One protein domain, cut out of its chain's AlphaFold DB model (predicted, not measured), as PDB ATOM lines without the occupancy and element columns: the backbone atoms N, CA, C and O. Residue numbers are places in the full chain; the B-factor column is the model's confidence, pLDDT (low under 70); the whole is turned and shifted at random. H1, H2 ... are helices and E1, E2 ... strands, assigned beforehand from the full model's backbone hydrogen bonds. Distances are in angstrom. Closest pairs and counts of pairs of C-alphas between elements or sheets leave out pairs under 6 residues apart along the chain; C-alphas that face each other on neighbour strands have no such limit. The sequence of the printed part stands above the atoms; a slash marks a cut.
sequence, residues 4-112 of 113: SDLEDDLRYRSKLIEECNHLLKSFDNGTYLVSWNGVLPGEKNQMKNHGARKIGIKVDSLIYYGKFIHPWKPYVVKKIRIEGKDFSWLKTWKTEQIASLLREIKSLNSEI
ATOM      1  N   SER A   4     164.245 203.048  69.412       65.31
ATOM      2  CA  SER A   4     163.668 202.585  68.142       65.31
ATOM      3  C   SER A   4     163.709 201.063  67.977       65.31
ATOM      4  O   SER A   4     162.731 200.471  67.532       65.31
ATOM      5  N   ASP A   5     164.787 200.407  68.416       67.25
ATOM      6  CA  ASP A   5     164.954 198.950  68.291       67.25
ATOM      7  C   ASP A   5     163.951 198.182  69.170       67.25
ATOM      8  O   ASP A   5     163.564 197.054  68.865       67.25
ATOM      9  N   LEU A   6     163.537 198.790  70.290       67.00
ATOM     10  CA  LEU A   6     162.562 198.211  71.211       67.00
ATOM     11  C   LEU A   6     161.133 198.324  70.665       67.00
ATOM     12  O   LEU A   6     160.368 197.366  70.767       67.00
ATOM     13  N   GLU A   7     160.766 199.468  70.082       73.06
ATOM     14  CA  GLU A   7     159.453 199.634  69.446       73.06
ATOM     15  C   GLU A   7     159.286 198.707  68.236       73.06
ATOM     16  O   GLU A   7     158.219 198.103  68.069       73.06
ATOM     17  N   ASP A   8     160.341 198.522  67.442       75.38
ATOM     18  CA  ASP A   8     160.328 197.617  66.293       75.38
ATOM     19  C   ASP A   8     160.232 196.138  66.711       75.38
ATOM     20  O   ASP A   8     159.446 195.386  66.125       75.38
ATOM     21  N   ASP A   9     160.931 195.716  67.773       73.81
ATOM     22  CA  ASP A   9     160.797 194.361  68.338       73.81
ATOM     23  C   ASP A   9     159.384 194.111  68.898       73.81
ATOM     24  O   ASP A   9     158.780 193.065  68.637       73.81
ATOM     25  N   LEU A  10     158.798 195.081  69.609       72.94
ATOM     26  CA  LEU A  10     157.426 194.978  70.123       72.94
ATOM     27  C   LEU A  10     156.387 194.902  68.995       72.94
ATOM     28  O   LEU A  10     155.428 194.121  69.079       72.94
ATOM     29  N   ARG A  11     156.587 195.674  67.921       75.94
ATOM     30  CA  ARG A  11     155.739 195.643  66.725       75.94
ATOM     31  C   ARG A  11     155.847 194.299  66.006       75.94
ATOM     32  O   ARG A  11     154.822 193.705  65.666       75.94
ATOM     33  N   TYR A  12     157.061 193.784  65.829       74.75
ATOM     34  CA  TYR A  12     157.304 192.476  65.221       74.75
ATOM     35  C   TYR A  12     156.650 191.341  66.023       74.75
ATOM     36  O   TYR A  12     155.924 190.517  65.463       74.75
ATOM     37  N   ARG A  13     156.817 191.333  67.352       67.94
ATOM     38  CA  ARG A  13     156.180 190.342  68.234       67.94
ATOM     39  C   ARG A  13     154.657 190.405  68.187       67.94
ATOM     40  O   ARG A  13     154.014 189.359  68.180       67.94
ATOM     41  N   SER A  14     154.080 191.606  68.130       71.75
ATOM     42  CA  SER A  14     152.625 191.773  68.004       71.75
ATOM     43  C   SER A  14     152.105 191.176  66.698       71.75
ATOM     44  O   SER A  14     151.140 190.416  66.725       71.75
ATOM     45  N   LYS A  15     152.799 191.423  65.579       78.06
ATOM     46  CA  LYS A  15     152.449 190.842  64.277       78.06
ATOM     47  C   LYS A  15     152.470 189.309  64.303       78.06
ATOM     48  O   LYS A  15     151.519 188.679  63.853       78.06
ATOM     49  N   LEU A  16     153.506 188.704  64.891       72.19
ATOM     50  CA  LEU A  16     153.582 187.242  65.034       72.19
ATOM     51  C   LEU A  16     152.423 186.677  65.866       72.19
ATOM     52  O   LEU A  16     151.839 185.651  65.519       72.19
ATOM     53  N   ILE A  17     152.054 187.355  66.956       70.06
ATOM     54  CA  ILE A  17     150.916 186.952  67.791       70.06
ATOM     55  C   ILE A  17     149.605 187.025  66.995       70.06
ATOM     56  O   ILE A  17     148.768 186.128  67.110       70.06
ATOM     57  N   GLU A  18     149.408 188.068  66.187       77.19
ATOM     58  CA  GLU A  18     148.229 188.204  65.326       77.19
ATOM     59  C   GLU A  18     148.147 187.104  64.263       77.19
ATOM     60  O   GLU A  18     147.085 186.499  64.098       77.19
ATOM     61  N   GLU A  19     149.258 186.778  63.600       79.81
ATOM     62  CA  GLU A  19     149.330 185.684  62.625       79.81
ATOM     63  C   GLU A  19     148.991 184.330  63.268       79.81
ATOM     64  O   GLU A  19     148.145 183.587  62.757       79.81
ATOM     65  N   CYS A  20     149.562 184.036  64.441       76.88
ATOM     66  CA  CYS A  20     149.216 182.847  65.221       76.88
ATOM     67  C   CYS A  20     147.719 182.804  65.564       76.88
ATOM     68  O   CYS A  20     147.065 181.776  65.382       76.88
ATOM     69  N   ASN A  21     147.150 183.922  66.022       76.50
ATOM     70  CA  ASN A  21     145.724 184.022  66.335       76.50
ATOM     71  C   ASN A  21     144.838 183.776  65.106       76.50
ATOM     72  O   ASN A  21     143.802 183.114  65.216       76.50
ATOM     73  N   HIS A  22     145.226 184.294  63.941       82.50
ATOM     74  CA  HIS A  22     144.498 184.085  62.692       82.50
ATOM     75  C   HIS A  22     144.497 182.607  62.277       82.50
ATOM     76  O   HIS A  22     143.448 182.051  61.934       82.50
ATOM     77  N   LEU A  23     145.648 181.936  62.380       82.56
ATOM     78  CA  LEU A  23     145.754 180.503  62.112       82.56
ATOM     79  C   LEU A  23     144.899 179.686  63.083       82.56
ATOM     80  O   LEU A  23     144.160 178.810  62.644       82.56
ATOM     81  N   LEU A  24     144.922 180.011  64.379       77.44
ATOM     82  CA  LEU A  24     144.092 179.335  65.379       77.44
ATOM     83  C   LEU A  24     142.596 179.438  65.072       77.44
ATOM     84  O   LEU A  24     141.876 178.446  65.162       77.44
ATOM     85  N   LYS A  25     142.112 180.617  64.668       80.56
ATOM     86  CA  LYS A  25     140.701 180.799  64.286       80.56
ATOM     87  C   LYS A  25     140.272 179.894  63.129       80.56
ATOM     88  O   LYS A  25     139.092 179.581  63.044       80.56
ATOM     89  N   SER A  26     141.213 179.460  62.290       83.44
ATOM     90  CA  SER A  26     140.951 178.587  61.142       83.44
ATOM     91  C   SER A  26     140.808 177.106  61.502       83.44
ATOM     92  O   SER A  26     140.501 176.309  60.620       83.44
ATOM     93  N   PHE A  27     141.071 176.714  62.752       82.88
ATOM     94  CA  PHE A  27     140.805 175.354  63.201       82.88
ATOM     95  C   PHE A  27     139.322 175.188  63.489       82.88
ATOM     96  O   PHE A  27     138.748 175.960  64.266       82.88
ATOM     97  N   ASP A  28     138.736 174.122  62.969       84.38
ATOM     98  CA  ASP A  28     137.428 173.679  63.423       84.38
ATOM     99  C   ASP A  28     137.524 173.091  64.838       84.38
ATOM    100  O   ASP A  28     138.601 172.764  65.346       84.38
ATOM    101  N   ASN A  29     136.385 173.028  65.524       85.00
ATOM    102  CA  ASN A  29     136.323 172.330  66.802       85.00
ATOM    103  C   ASN A  29     136.238 170.832  66.531       85.00
ATOM    104  O   ASN A  29     135.447 170.399  65.695       85.00
ATOM    105  N   GLY A  30     136.991 170.034  67.278       87.44
ATOM    106  CA  GLY A  30     136.980 168.599  67.054       87.44
ATOM    107  C   GLY A  30     138.110 167.864  67.740       87.44
ATOM    108  O   GLY A  30     138.963 168.445  68.414       87.44
ATOM    109  N   THR A  31     138.085 166.547  67.570       87.19
ATOM    110  CA  THR A  31     139.203 165.670  67.909       87.19
ATOM    111  C   THR A  31     139.734 165.071  66.616       87.19
ATOM    112  O   THR A  31     138.981 164.473  65.856       87.19
ATOM    113  N   TYR A  32     141.026 165.247  66.381       86.12
ATOM    114  CA  TYR A  32     141.736 164.863  65.172       86.12
ATOM    115  C   TYR A  32     142.804 163.835  65.525       86.12
ATOM    116  O   TYR A  32     143.505 163.980  66.525       86.12
ATOM    117  N   LEU A  33     142.941 162.807  64.695       85.31
ATOM    118  CA  LEU A  33     144.024 161.831  64.783       85.31
ATOM    119  C   LEU A  33     144.984 162.085  63.626       85.31
ATOM    120  O   LEU A  33     144.805 161.540  62.538       85.31
ATOM    121  N   VAL A  34     145.980 162.935  63.862       80.50
ATOM    122  CA  VAL A  34     146.928 163.369  62.827       80.50
ATOM    123  C   VAL A  34     148.235 162.603  62.919       80.50
ATOM    124  O   VAL A  34     148.752 162.362  64.008       80.50
ATOM    125  N   SER A  35     148.817 162.281  61.769       77.31
ATOM    126  CA  SER A  35     150.214 161.851  61.670       77.31
ATOM    127  C   SER A  35     151.122 163.084  61.649       77.31
ATOM    128  O   SER A  35     151.818 163.349  60.676       77.31
ATOM    129  N   TRP A  36     151.051 163.897  62.705       75.62
ATOM    130  CA  TRP A  36     151.813 165.138  62.791       75.62
ATOM    131  C   TRP A  36     153.166 164.878  63.447       75.62
ATOM    132  O   TRP A  36     153.260 164.589  64.638       75.62
ATOM    133  N   ASN A  37     154.229 165.055  62.666       65.69
ATOM    134  CA  ASN A  37     155.622 164.893  63.102       65.69
ATOM    135  C   ASN A  37     156.137 166.113  63.896       65.69
ATOM    136  O   ASN A  37     157.344 166.330  64.013       65.69
ATOM    137  N   GLY A  38     155.220 166.978  64.329       62.28
ATOM    138  CA  GLY A  38     155.498 168.368  64.649       62.28
ATOM    139  C   GLY A  38     156.313 168.602  65.909       62.28
ATOM    140  O   GLY A  38     156.313 167.824  66.861       62.28
ATOM    141  N   VAL A  39     156.985 169.752  65.906       61.03
ATOM    142  CA  VAL A  39     157.715 170.292  67.052       61.03
ATOM    143  C   VAL A  39     156.696 170.812  68.059       61.03
ATOM    144  O   VAL A  39     155.941 171.736  67.747       61.03
ATOM    145  N   LEU A  40     156.686 170.245  69.264       67.31
ATOM    146  CA  LEU A  40     155.805 170.698  70.336       67.31
ATOM    147  C   LEU A  40     156.190 172.112  70.824       67.31
ATOM    148  O   LEU A  40     157.365 172.494  70.781       67.31
ATOM    149  N   PRO A  41     155.225 172.899  71.323       63.34
ATOM    150  CA  PRO A  41     155.483 174.231  71.869       63.34
ATOM    151  C   PRO A  41     156.440 174.151  73.058       63.34
ATOM    152  O   PRO A  41     156.219 173.374  73.986       63.34
ATOM    153  N   GLY A  42     157.496 174.964  73.049       58.56
ATOM    154  CA  GLY A  42     158.474 175.019  74.140       58.56
ATOM    155  C   GLY A  42     159.492 173.867  74.207       58.56
ATOM    156  O   GLY A  42     160.431 173.968  74.997       58.56
ATOM    157  N   GLU A  43     159.397 172.816  73.382       57.53
ATOM    158  CA  GLU A  43     160.478 171.824  73.280       57.53
ATOM    159  C   GLU A  43     161.572 172.362  72.345       57.53
ATOM    160  O   GLU A  43     161.399 172.480  71.133       57.53
ATOM    161  N   LYS A  44     162.714 172.730  72.938       46.81
ATOM    162  CA  LYS A  44     163.766 173.527  72.291       46.81
ATOM    163  C   LYS A  44     164.384 172.884  71.050       46.81
ATOM    164  O   LYS A  44     164.966 173.636  70.291       46.81
ATOM    165  N   ASN A  45     164.303 171.563  70.862       43.09
ATOM    166  CA  ASN A  45     164.836 170.829  69.701       43.09
ATOM    167  C   ASN A  45     164.537 169.321  69.816       43.09
ATOM    168  O   ASN A  45     165.445 168.498  69.754       43.09
ATOM    169  N   GLN A  46     163.284 168.921  70.022       45.16
ATOM    170  CA  GLN A  46     162.937 167.515  69.814       45.16
ATOM    171  C   GLN A  46     161.774 167.425  68.838       45.16
ATOM    172  O   GLN A  46     160.608 167.451  69.215       45.16
ATOM    173  N   MET A  47     162.112 167.266  67.554       45.62
ATOM    174  CA  MET A  47     161.335 166.365  66.710       45.62
ATOM    175  C   MET A  47     161.395 165.006  67.406       45.62
ATOM    176  O   MET A  47     162.296 164.204  67.163       45.62
ATOM    177  N   LYS A  48     160.472 164.745  68.336       50.75
ATOM    178  CA  LYS A  48     160.153 163.361  68.641       50.75
ATOM    179  C   LYS A  48     159.587 162.846  67.338       50.75
ATOM    180  O   LYS A  48     158.507 163.260  66.929       50.75
ATOM    181  N   ASN A  49     160.387 162.039  66.647       48.56
ATOM    182  CA  ASN A  49     159.944 161.267  65.506       48.56
ATOM    183  C   ASN A  49     158.764 160.428  66.005       48.56
ATOM    184  O   ASN A  49     158.930 159.303  66.465       48.56
ATOM    185  N   HIS A  50     157.555 160.980  65.921       52.72
ATOM    186  CA  HIS A  50     156.306 160.242  66.017       52.72
ATOM    187  C   HIS A  50     156.093 159.475  64.706       52.72
ATOM    188  O   HIS A  50     154.982 159.390  64.194       52.72
ATOM    189  N   GLY A  51     157.184 158.921  64.154       51.81
ATOM    190  CA  GLY A  51     157.180 158.104  62.960       51.81
ATOM    191  C   GLY A  51     156.124 157.023  63.131       51.81
ATOM    192  O   GLY A  51     156.190 156.226  64.063       51.81
ATOM    193  N   ALA A  52     155.120 157.085  62.259       55.22
ATOM    194  CA  ALA A  52     153.942 156.223  62.182       55.22
ATOM    195  C   ALA A  52     152.884 156.319  63.302       55.22
ATOM    196  O   ALA A  52     151.839 155.679  63.170       55.22
ATOM    197  N   ARG A  53     153.063 157.109  64.371       67.94
ATOM    198  CA  ARG A  53     152.038 157.214  65.427       67.94
ATOM    199  C   ARG A  53     151.118 158.408  65.181       67.94
ATOM    200  O   ARG A  53     151.540 159.553  65.306       67.94
ATOM    201  N   LYS A  54     149.835 158.127  64.924       74.44
ATOM    202  CA  LYS A  54     148.779 159.146  64.978       74.44
ATOM    203  C   LYS A  54     148.692 159.701  66.397       74.44
ATOM    204  O   LYS A  54     148.584 158.930  67.352       74.44
ATOM    205  N   ILE A  55     148.735 161.018  66.521       78.75
ATOM    206  CA  ILE A  55     148.545 161.721  67.785       78.75
ATOM    207  C   ILE A  55     147.129 162.294  67.852       78.75
ATOM    208  O   ILE A  55     146.594 162.813  66.869       78.75
ATOM    209  N   GLY A  56     146.516 162.185  69.024       83.00
ATOM    210  CA  GLY A  56     145.216 162.753  69.333       83.00
ATOM    211  C   GLY A  56     145.341 164.236  69.636       83.00
ATOM    212  O   GLY A  56     145.925 164.630  70.648       83.00
ATOM    213  N   ILE A  57     144.751 165.062  68.781       84.19
ATOM    214  CA  ILE A  57     144.683 166.507  68.952       84.19
ATOM    215  C   ILE A  57     143.237 166.908  69.139       84.19
ATOM    216  O   ILE A  57     142.402 166.693  68.270       84.19
ATOM    217  N   LYS A  58     142.941 167.530  70.270       86.50
ATOM    218  CA  LYS A  58     141.629 168.092  70.553       86.50
ATOM    219  C   LYS A  58     141.704 169.605  70.482       86.50
ATOM    220  O   LYS A  58     142.477 170.220  71.219       86.50
ATOM    221  N   VAL A  59     140.888 170.187  69.614       85.88
ATOM    222  CA  VAL A  59     140.723 171.631  69.496       85.88
ATOM    223  C   VAL A  59     139.347 171.997  70.027       85.88
ATOM    224  O   VAL A  59     138.326 171.649  69.436       85.88
ATOM    225  N   ASP A  60     139.326 172.709  71.150       84.81
ATOM    226  CA  ASP A  60     138.106 173.277  71.718       84.81
ATOM    227  C   ASP A  60     138.100 174.793  71.484       84.81
ATOM    228  O   ASP A  60     139.125 175.457  71.630       84.81
ATOM    229  N   SER A  61     136.944 175.383  71.185       78.56
ATOM    230  CA  SER A  61     136.784 176.834  71.331       78.56
ATOM    231  C   SER A  61     136.397 177.158  72.765       78.56
ATOM    232  O   SER A  61     135.424 176.625  73.289       78.56
ATOM    233  N   LEU A  62     137.141 178.061  73.389       71.88
ATOM    234  CA  LEU A  62     136.785 178.679  74.653       71.88
ATOM    235  C   LEU A  62     136.301 180.093  74.383       71.88
ATOM    236  O   LEU A  62     136.969 180.872  73.709       71.88
ATOM    237  N   ILE A  63     135.150 180.434  74.942       61.97
ATOM    238  CA  ILE A  63     134.665 181.807  74.956       61.97
ATOM    239  C   ILE A  63     135.071 182.388  76.299       61.97
ATOM    240  O   ILE A  63     134.575 181.968  77.342       61.97
ATOM    241  N   TYR A  64     135.997 183.336  76.273       64.56
ATOM    242  CA  TYR A  64     136.331 184.100  77.459       64.56
ATOM    243  C   TYR A  64     135.530 185.392  77.469       64.56
ATOM    244  O   TYR A  64     135.433 186.095  76.463       64.56
ATOM    245  N   TYR A  65     134.992 185.721  78.637       48.78
ATOM    246  CA  TYR A  65     134.375 187.009  78.902       48.78
ATOM    247  C   TYR A  65     135.351 187.868  79.704       48.78
ATOM    248  O   TYR A  65     135.909 187.430  80.710       48.78
ATOM    249  N   GLY A  66     135.579 189.087  79.227       49.59
ATOM    250  CA  GLY A  66     135.997 190.209  80.058       49.59
ATOM    251  C   GLY A  66     137.361 190.173  80.749       49.59
ATOM    252  O   GLY A  66     137.549 190.948  81.680       49.59
ATOM    253  N   LYS A  67     138.326 189.335  80.335       45.59
ATOM    254  CA  LYS A  67     139.573 189.177  81.112       45.59
ATOM    255  C   LYS A  67     140.865 189.764  80.526       45.59
ATOM    256  O   LYS A  67     141.814 189.887  81.288       45.59
ATOM    257  N   PHE A  68     140.936 190.145  79.243       49.06
ATOM    258  CA  PHE A  68     142.228 190.572  78.659       49.06
ATOM    259  C   PHE A  68     142.230 191.770  77.693       49.06
ATOM    260  O   PHE A  68     143.280 192.385  77.558       49.06
ATOM    261  N   ILE A  69     141.122 192.128  77.025       48.59
ATOM    262  CA  ILE A  69     141.124 193.231  76.029       48.59
ATOM    263  C   ILE A  69     139.893 194.140  76.169       48.59
ATOM    264  O   ILE A  69     140.029 195.358  76.207       48.59
ATOM    265  N   HIS A  70     138.690 193.571  76.322       44.91
ATOM    266  CA  HIS A  70     137.466 194.337  76.575       44.91
ATOM    267  C   HIS A  70     136.584 193.634  77.620       44.91
ATOM    268  O   HIS A  70     136.193 192.490  77.385       44.91
ATOM    269  N   PRO A  71     136.219 194.297  78.737       54.28
ATOM    270  CA  PRO A  71     135.384 193.713  79.796       54.28
ATOM    271  C   PRO A  71     134.004 193.232  79.315       54.28
ATOM    272  O   PRO A  71     133.407 192.350  79.920       54.28
ATOM    273  N   TRP A  72     133.524 193.781  78.198       53.38
ATOM    274  CA  TRP A  72     132.132 193.670  77.753       53.38
ATOM    275  C   TRP A  72     131.939 192.871  76.458       53.38
ATOM    276  O   TRP A  72     130.823 192.794  75.955       53.38
ATOM    277  N   LYS A  73     133.007 192.293  75.886       51.25
ATOM    278  CA  LYS A  73     132.915 191.506  74.646       51.25
ATOM    279  C   LYS A  73     133.444 190.085  74.857       51.25
ATOM    280  O   LYS A  73     134.565 189.942  75.356       51.25
ATOM    281  N   PRO A  74     132.683 189.039  74.477       51.34
ATOM    282  CA  PRO A  74     133.226 187.691  74.415       51.34
ATOM    283  C   PRO A  74     134.354 187.653  73.383       51.34
ATOM    284  O   PRO A  74     134.209 188.179  72.279       51.34
ATOM    285  N   TYR A  75     135.470 187.017  73.721       63.69
ATOM    286  CA  TYR A  75     136.519 186.704  72.760       63.69
ATOM    287  C   TYR A  75     136.736 185.194  72.710       63.69
ATOM    288  O   TYR A  75     136.842 184.516  73.735       63.69
ATOM    289  N   VAL A  76     136.757 184.666  71.487       64.81
ATOM    290  CA  VAL A  76     136.968 183.243  71.231       64.81
ATOM    291  C   VAL A  76     138.466 182.976  71.213       64.81
ATOM    292  O   VAL A  76     139.202 183.558  70.418       64.81
ATOM    293  N   VAL A  77     138.904 182.079  72.084       73.75
ATOM    294  CA  VAL A  77     140.261 181.537  72.125       73.75
ATOM    295  C   VAL A  77     140.180 180.059  71.782       73.75
ATOM    296  O   VAL A  77     139.226 179.381  72.151       73.75
ATOM    297  N   LYS A  78     141.184 179.533  71.091       77.56
ATOM    298  CA  LYS A  78     141.269 178.099  70.811       77.56
ATOM    299  C   LYS A  78     142.121 177.424  71.873       77.56
ATOM    300  O   LYS A  78     143.235 177.855  72.160       77.56
ATOM    301  N   LYS A  79     141.570 176.373  72.465       82.94
ATOM    302  CA  LYS A  79     142.259 175.471  73.374       82.94
ATOM    303  C   LYS A  79     142.765 174.287  72.563       82.94
ATOM    304  O   LYS A  79     141.955 173.529  72.037       82.94
ATOM    305  N   ILE A  80     144.080 174.123  72.473       82.38
ATOM    306  CA  ILE A  80     144.689 172.971  71.800       82.38
ATOM    307  C   ILE A  80     145.186 172.011  72.871       82.38
ATOM    308  O   ILE A  80     145.982 172.387  73.734       82.38
ATOM    309  N   ARG A  81     144.726 170.762  72.808       85.56
ATOM    310  CA  ARG A  81     145.266 169.660  73.600       85.56
ATOM    311  C   ARG A  81     145.886 168.624  72.686       85.56
ATOM    312  O   ARG A  81     145.266 168.244  71.701       85.56
ATOM    313  N   ILE A  82     147.067 168.141  73.039       82.19
ATOM    314  CA  ILE A  82     147.802 167.122  72.283       82.19
ATOM    315  C   ILE A  82     148.081 165.969  73.242       82.19
ATOM    316  O   ILE A  82     148.652 166.193  74.308       82.19
ATOM    317  N   GLU A  83     147.624 164.758  72.910       80.00
ATOM    318  CA  GLU A  83     147.689 163.569  73.780       80.00
ATOM    319  C   GLU A  83     147.162 163.857  75.206       80.00
ATOM    320  O   GLU A  83     147.733 163.443  76.213       80.00
ATOM    321  N   GLY A  84     146.095 164.660  75.307       77.56
ATOM    322  CA  GLY A  84     145.485 165.058  76.582       77.56
ATOM    323  C   GLY A  84     146.209 166.174  77.350       77.56
ATOM    324  O   GLY A  84     145.652 166.683  78.323       77.56
ATOM    325  N   LYS A  85     147.394 166.615  76.910       80.19
ATOM    326  CA  LYS A  85     148.141 167.727  77.522       80.19
ATOM    327  C   LYS A  85     147.717 169.070  76.937       80.19
ATOM    328  O   LYS A  85     147.475 169.174  75.740       80.19
ATOM    329  N   ASP A  86     147.622 170.094  77.782       81.00
ATOM    330  CA  ASP A  86     147.192 171.442  77.399       81.00
ATOM    331  C   ASP A  86     148.350 172.252  76.796       81.00
ATOM    332  O   ASP A  86     149.373 172.463  77.447       81.00
ATOM    333  N   PHE A  87     148.166 172.728  75.564       77.62
ATOM    334  CA  PHE A  87     149.122 173.553  74.825       77.62
ATOM    335  C   PHE A  87     148.521 174.896  74.399       77.62
ATOM    336  O   PHE A  87     148.980 175.524  73.453       77.62
ATOM    337  N   SER A  88     147.500 175.380  75.100       70.62
ATOM    338  CA  SER A  88     146.741 176.581  74.705       70.62
ATOM    339  C   SER A  88     147.499 177.904  74.870       70.62
ATOM    340  O   SER A  88     146.985 178.969  74.536       70.62
ATOM    341  N   TRP A  89     148.724 177.862  75.398       67.44
ATOM    342  CA  TRP A  89     149.556 179.042  75.598       67.44
ATOM    343  C   TRP A  89     150.271 179.433  74.304       67.44
ATOM    344  O   TRP A  89     151.384 179.003  74.038       67.44
ATOM    345  N   LEU A  90     149.652 180.330  73.536       59.75
ATOM    346  CA  LEU A  90     150.188 180.927  72.302       59.75
ATOM    347  C   LEU A  90     151.644 181.407  72.384       59.75
ATOM    348  O   LEU A  90     152.369 181.339  71.401       59.75
ATOM    349  N   LYS A  91     152.083 181.865  73.561       61.28
ATOM    350  CA  LYS A  91     153.432 182.408  73.791       61.28
ATOM    351  C   LYS A  91     154.548 181.403  73.493       61.28
ATOM    352  O   LYS A  91     155.691 181.807  73.319       61.28
ATOM    353  N   THR A  92     154.235 180.107  73.497       66.94
ATOM    354  CA  THR A  92     155.204 179.031  73.263       66.94
ATOM    355  C   THR A  92     155.129 178.449  71.852       66.94
ATOM    356  O   THR A  92     155.952 177.592  71.523       66.94
ATOM    357  N   TRP A  93     154.185 178.911  71.021       74.06
ATOM    358  CA  TRP A  93     154.025 178.481  69.634       74.06
ATOM    359  C   TRP A  93     154.703 179.451  68.670       74.06
ATOM    360  O   TRP A  93     154.532 180.665  68.759       74.06
ATOM    361  N   LYS A  94     155.412 178.893  67.695       79.00
ATOM    362  CA  LYS A  94     155.831 179.592  66.481       79.00
ATOM    363  C   LYS A  94     154.738 179.489  65.418       79.00
ATOM    364  O   LYS A  94     154.043 178.469  65.342       79.00
ATOM    365  N   THR A  95     154.622 180.503  64.564       79.19
ATOM    366  CA  THR A  95     153.632 180.561  63.476       79.19
ATOM    367  C   THR A  95     153.688 179.315  62.585       79.19
ATOM    368  O   THR A  95     152.655 178.734  62.249       79.19
ATOM    369  N   GLU A  96     154.891 178.826  62.274       80.62
ATOM    370  CA  GLU A  96     155.115 177.663  61.410       80.62
ATOM    371  C   GLU A  96     154.599 176.359  62.034       80.62
ATOM    372  O   GLU A  96     154.112 175.483  61.318       80.62
ATOM    373  N   GLN A  97     154.655 176.231  63.365       80.25
ATOM    374  CA  GLN A  97     154.141 175.057  64.078       80.25
ATOM    375  C   GLN A  97     152.616 174.979  63.963       80.25
ATOM    376  O   GLN A  97     152.071 173.915  63.667       80.25
ATOM    377  N   ILE A  98     151.931 176.114  64.143       81.44
ATOM    378  CA  ILE A  98     150.470 176.197  64.018       81.44
ATOM    379  C   ILE A  98     150.055 175.957  62.561       81.44
ATOM    380  O   ILE A  98     149.117 175.204  62.305       81.44
ATOM    381  N   ALA A  99     150.769 176.553  61.602       83.94
ATOM    382  CA  ALA A  99     150.485 176.397  60.176       83.94
ATOM    383  C   ALA A  99     150.667 174.947  59.697       83.94
ATOM    384  O   ALA A  99     149.824 174.433  58.961       83.94
ATOM    385  N   SER A 100     151.741 174.277  60.132       84.50
ATOM    386  CA  SER A 100     151.976 172.858  59.848       84.50
ATOM    387  C   SER A 100     150.840 171.997  60.392       84.50
ATOM    388  O   SER A 100     150.276 171.198  59.650       84.50
ATOM    389  N   LEU A 101     150.453 172.207  61.652       84.12
ATOM    390  CA  LEU A 101     149.373 171.446  62.264       84.12
ATOM    391  C   LEU A 101     148.029 171.662  61.545       84.12
ATOM    392  O   LEU A 101     147.295 170.708  61.288       84.12
ATOM    393  N   LEU A 102     147.712 172.911  61.193       86.06
ATOM    394  CA  LEU A 102     146.488 173.246  60.466       86.06
ATOM    395  C   LEU A 102     146.428 172.547  59.102       86.06
ATOM    396  O   LEU A 102     145.358 172.100  58.694       86.06
ATOM    397  N   ARG A 103     147.564 172.446  58.400       86.31
ATOM    398  CA  ARG A 103     147.657 171.752  57.109       86.31
ATOM    399  C   ARG A 103     147.323 170.269  57.245       86.31
ATOM    400  O   ARG A 103     146.508 169.781  56.471       86.31
ATOM    401  N   GLU A 104     147.894 169.590  58.240       85.56
ATOM    402  CA  GLU A 104     147.617 168.169  58.487       85.56
ATOM    403  C   GLU A 104     146.136 167.927  58.801       85.56
ATOM    404  O   GLU A 104     145.508 167.045  58.223       85.56
ATOM    405  N   ILE A 105     145.540 168.754  59.668       84.50
ATOM    406  CA  ILE A 105     144.116 168.627  60.010       84.50
ATOM    407  C   ILE A 105     143.221 168.870  58.792       84.50
ATOM    408  O   ILE A 105     142.264 168.130  58.574       84.50
ATOM    409  N   LYS A 106     143.524 169.888  57.979       85.81
ATOM    410  CA  LYS A 106     142.756 170.158  56.759       85.81
ATOM    411  C   LYS A 106     142.875 169.027  55.740       85.81
ATOM    412  O   LYS A 106     141.861 168.683  55.146       85.81
ATOM    413  N   SER A 107     144.063 168.437  55.587       83.62
ATOM    414  CA  SER A 107     144.279 167.277  54.712       83.62
ATOM    415  C   SER A 107     143.391 166.097  55.117       83.62
ATOM    416  O   SER A 107     142.741 165.499  54.266       83.62
ATOM    417  N   LEU A 108     143.279 165.816  56.421       79.38
ATOM    418  CA  LEU A 108     142.379 164.770  56.919       79.38
ATOM    419  C   LEU A 108     140.906 165.072  56.624       79.38
ATOM    420  O   LEU A 108     140.164 164.187  56.216       79.38
ATOM    421  N   ASN A 109     140.471 166.317  56.829       72.81
ATOM    422  CA  ASN A 109     139.078 166.698  56.585       72.81
ATOM    423  C   ASN A 109     138.713 166.669  55.089       72.81
ATOM    424  O   ASN A 109     137.550 166.451  54.759       72.81
ATOM    425  N   SER A 110     139.679 166.881  54.187       69.50
ATOM    426  CA  SER A 110     139.454 166.761  52.741       69.50
ATOM    427  C   SER A 110     139.368 165.321  52.242       69.50
ATOM    428  O   SER A 110     138.769 165.106  51.202       69.50
ATOM    429  N   GLU A 111     139.926 164.343  52.960       60.03
ATOM    430  CA  GLU A 111     139.827 162.915  52.597       60.03
ATOM    431  C   GLU A 111     138.476 162.287  52.985       60.03
ATOM    432  O   GLU A 111     138.164 161.174  52.567       60.03
ATOM    433  N   ILE A 112     137.685 162.979  53.812       56.03
ATOM    434  CA  ILE A 112     136.395 162.501  54.333       56.03
ATOM    435  C   ILE A 112     135.205 163.000  53.477       56.03
ATOM    436  O   ILE A 112     134.083 162.538  53.678       56.03
TER     437      ILE A 112
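AT A GLANCE: This is residues 4 to 112 of the 113 residues of an uncharacterized protein of Candidatus Nitrosocosmicus sp. SS (UniProt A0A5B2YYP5). A twisted three-stranded antiparallel sheet has two helices on one side, the end of H1 meeting the start of H2. Residues 4 to 15 of H1 stick out. The 109 printed residues hold H1, E1, E2, E3, H2 in that order; the class is mixed. The whole is only just compact, close to loose, with radius of gyration of the C-alphas 15.4 A and spans 46 by 34 by 25 A.

IN THESE COORDINATES: Find C-alpha 4 at (163.668, 202.585, 68.142); H1 runs 31.9 A to residue 25. Next come E1, residues 30 to 34, E2, 55 to 65, 31.0 A, and E3, 74 to 82, 25.3 A. H2, 95 to 110, 22.5 A, ends at (139.454, 166.761, 52.741).

HOW THE PARTS SIT: E1, E2, E3 form a meander, each strand the antiparallel neighbour of the one before; look at N 32 and O 57, 2.7 A, and N 60 and O 79, 2.9 A. H1 and H2 each only graze the sheet, their closest C-alphas to it including Leu 24 to Lys 78, 6.2 A, and Glu 104 to Val 34, 6.5 A. With residues 16 to 24 alone, H1 touches H2, closest C-alphas Cys 20 and Thr 95, 5.3 A, the same way at a shallow tilt of 14 degrees. In both helices every O i to N i+4 pair is within hydrogen-bond range.

THE WHOLE: The printed part has no cut; E1 to E2 and E3 to H2 are long links. Look for pLDDT under 70 in 42 residues, among them 37 to 53.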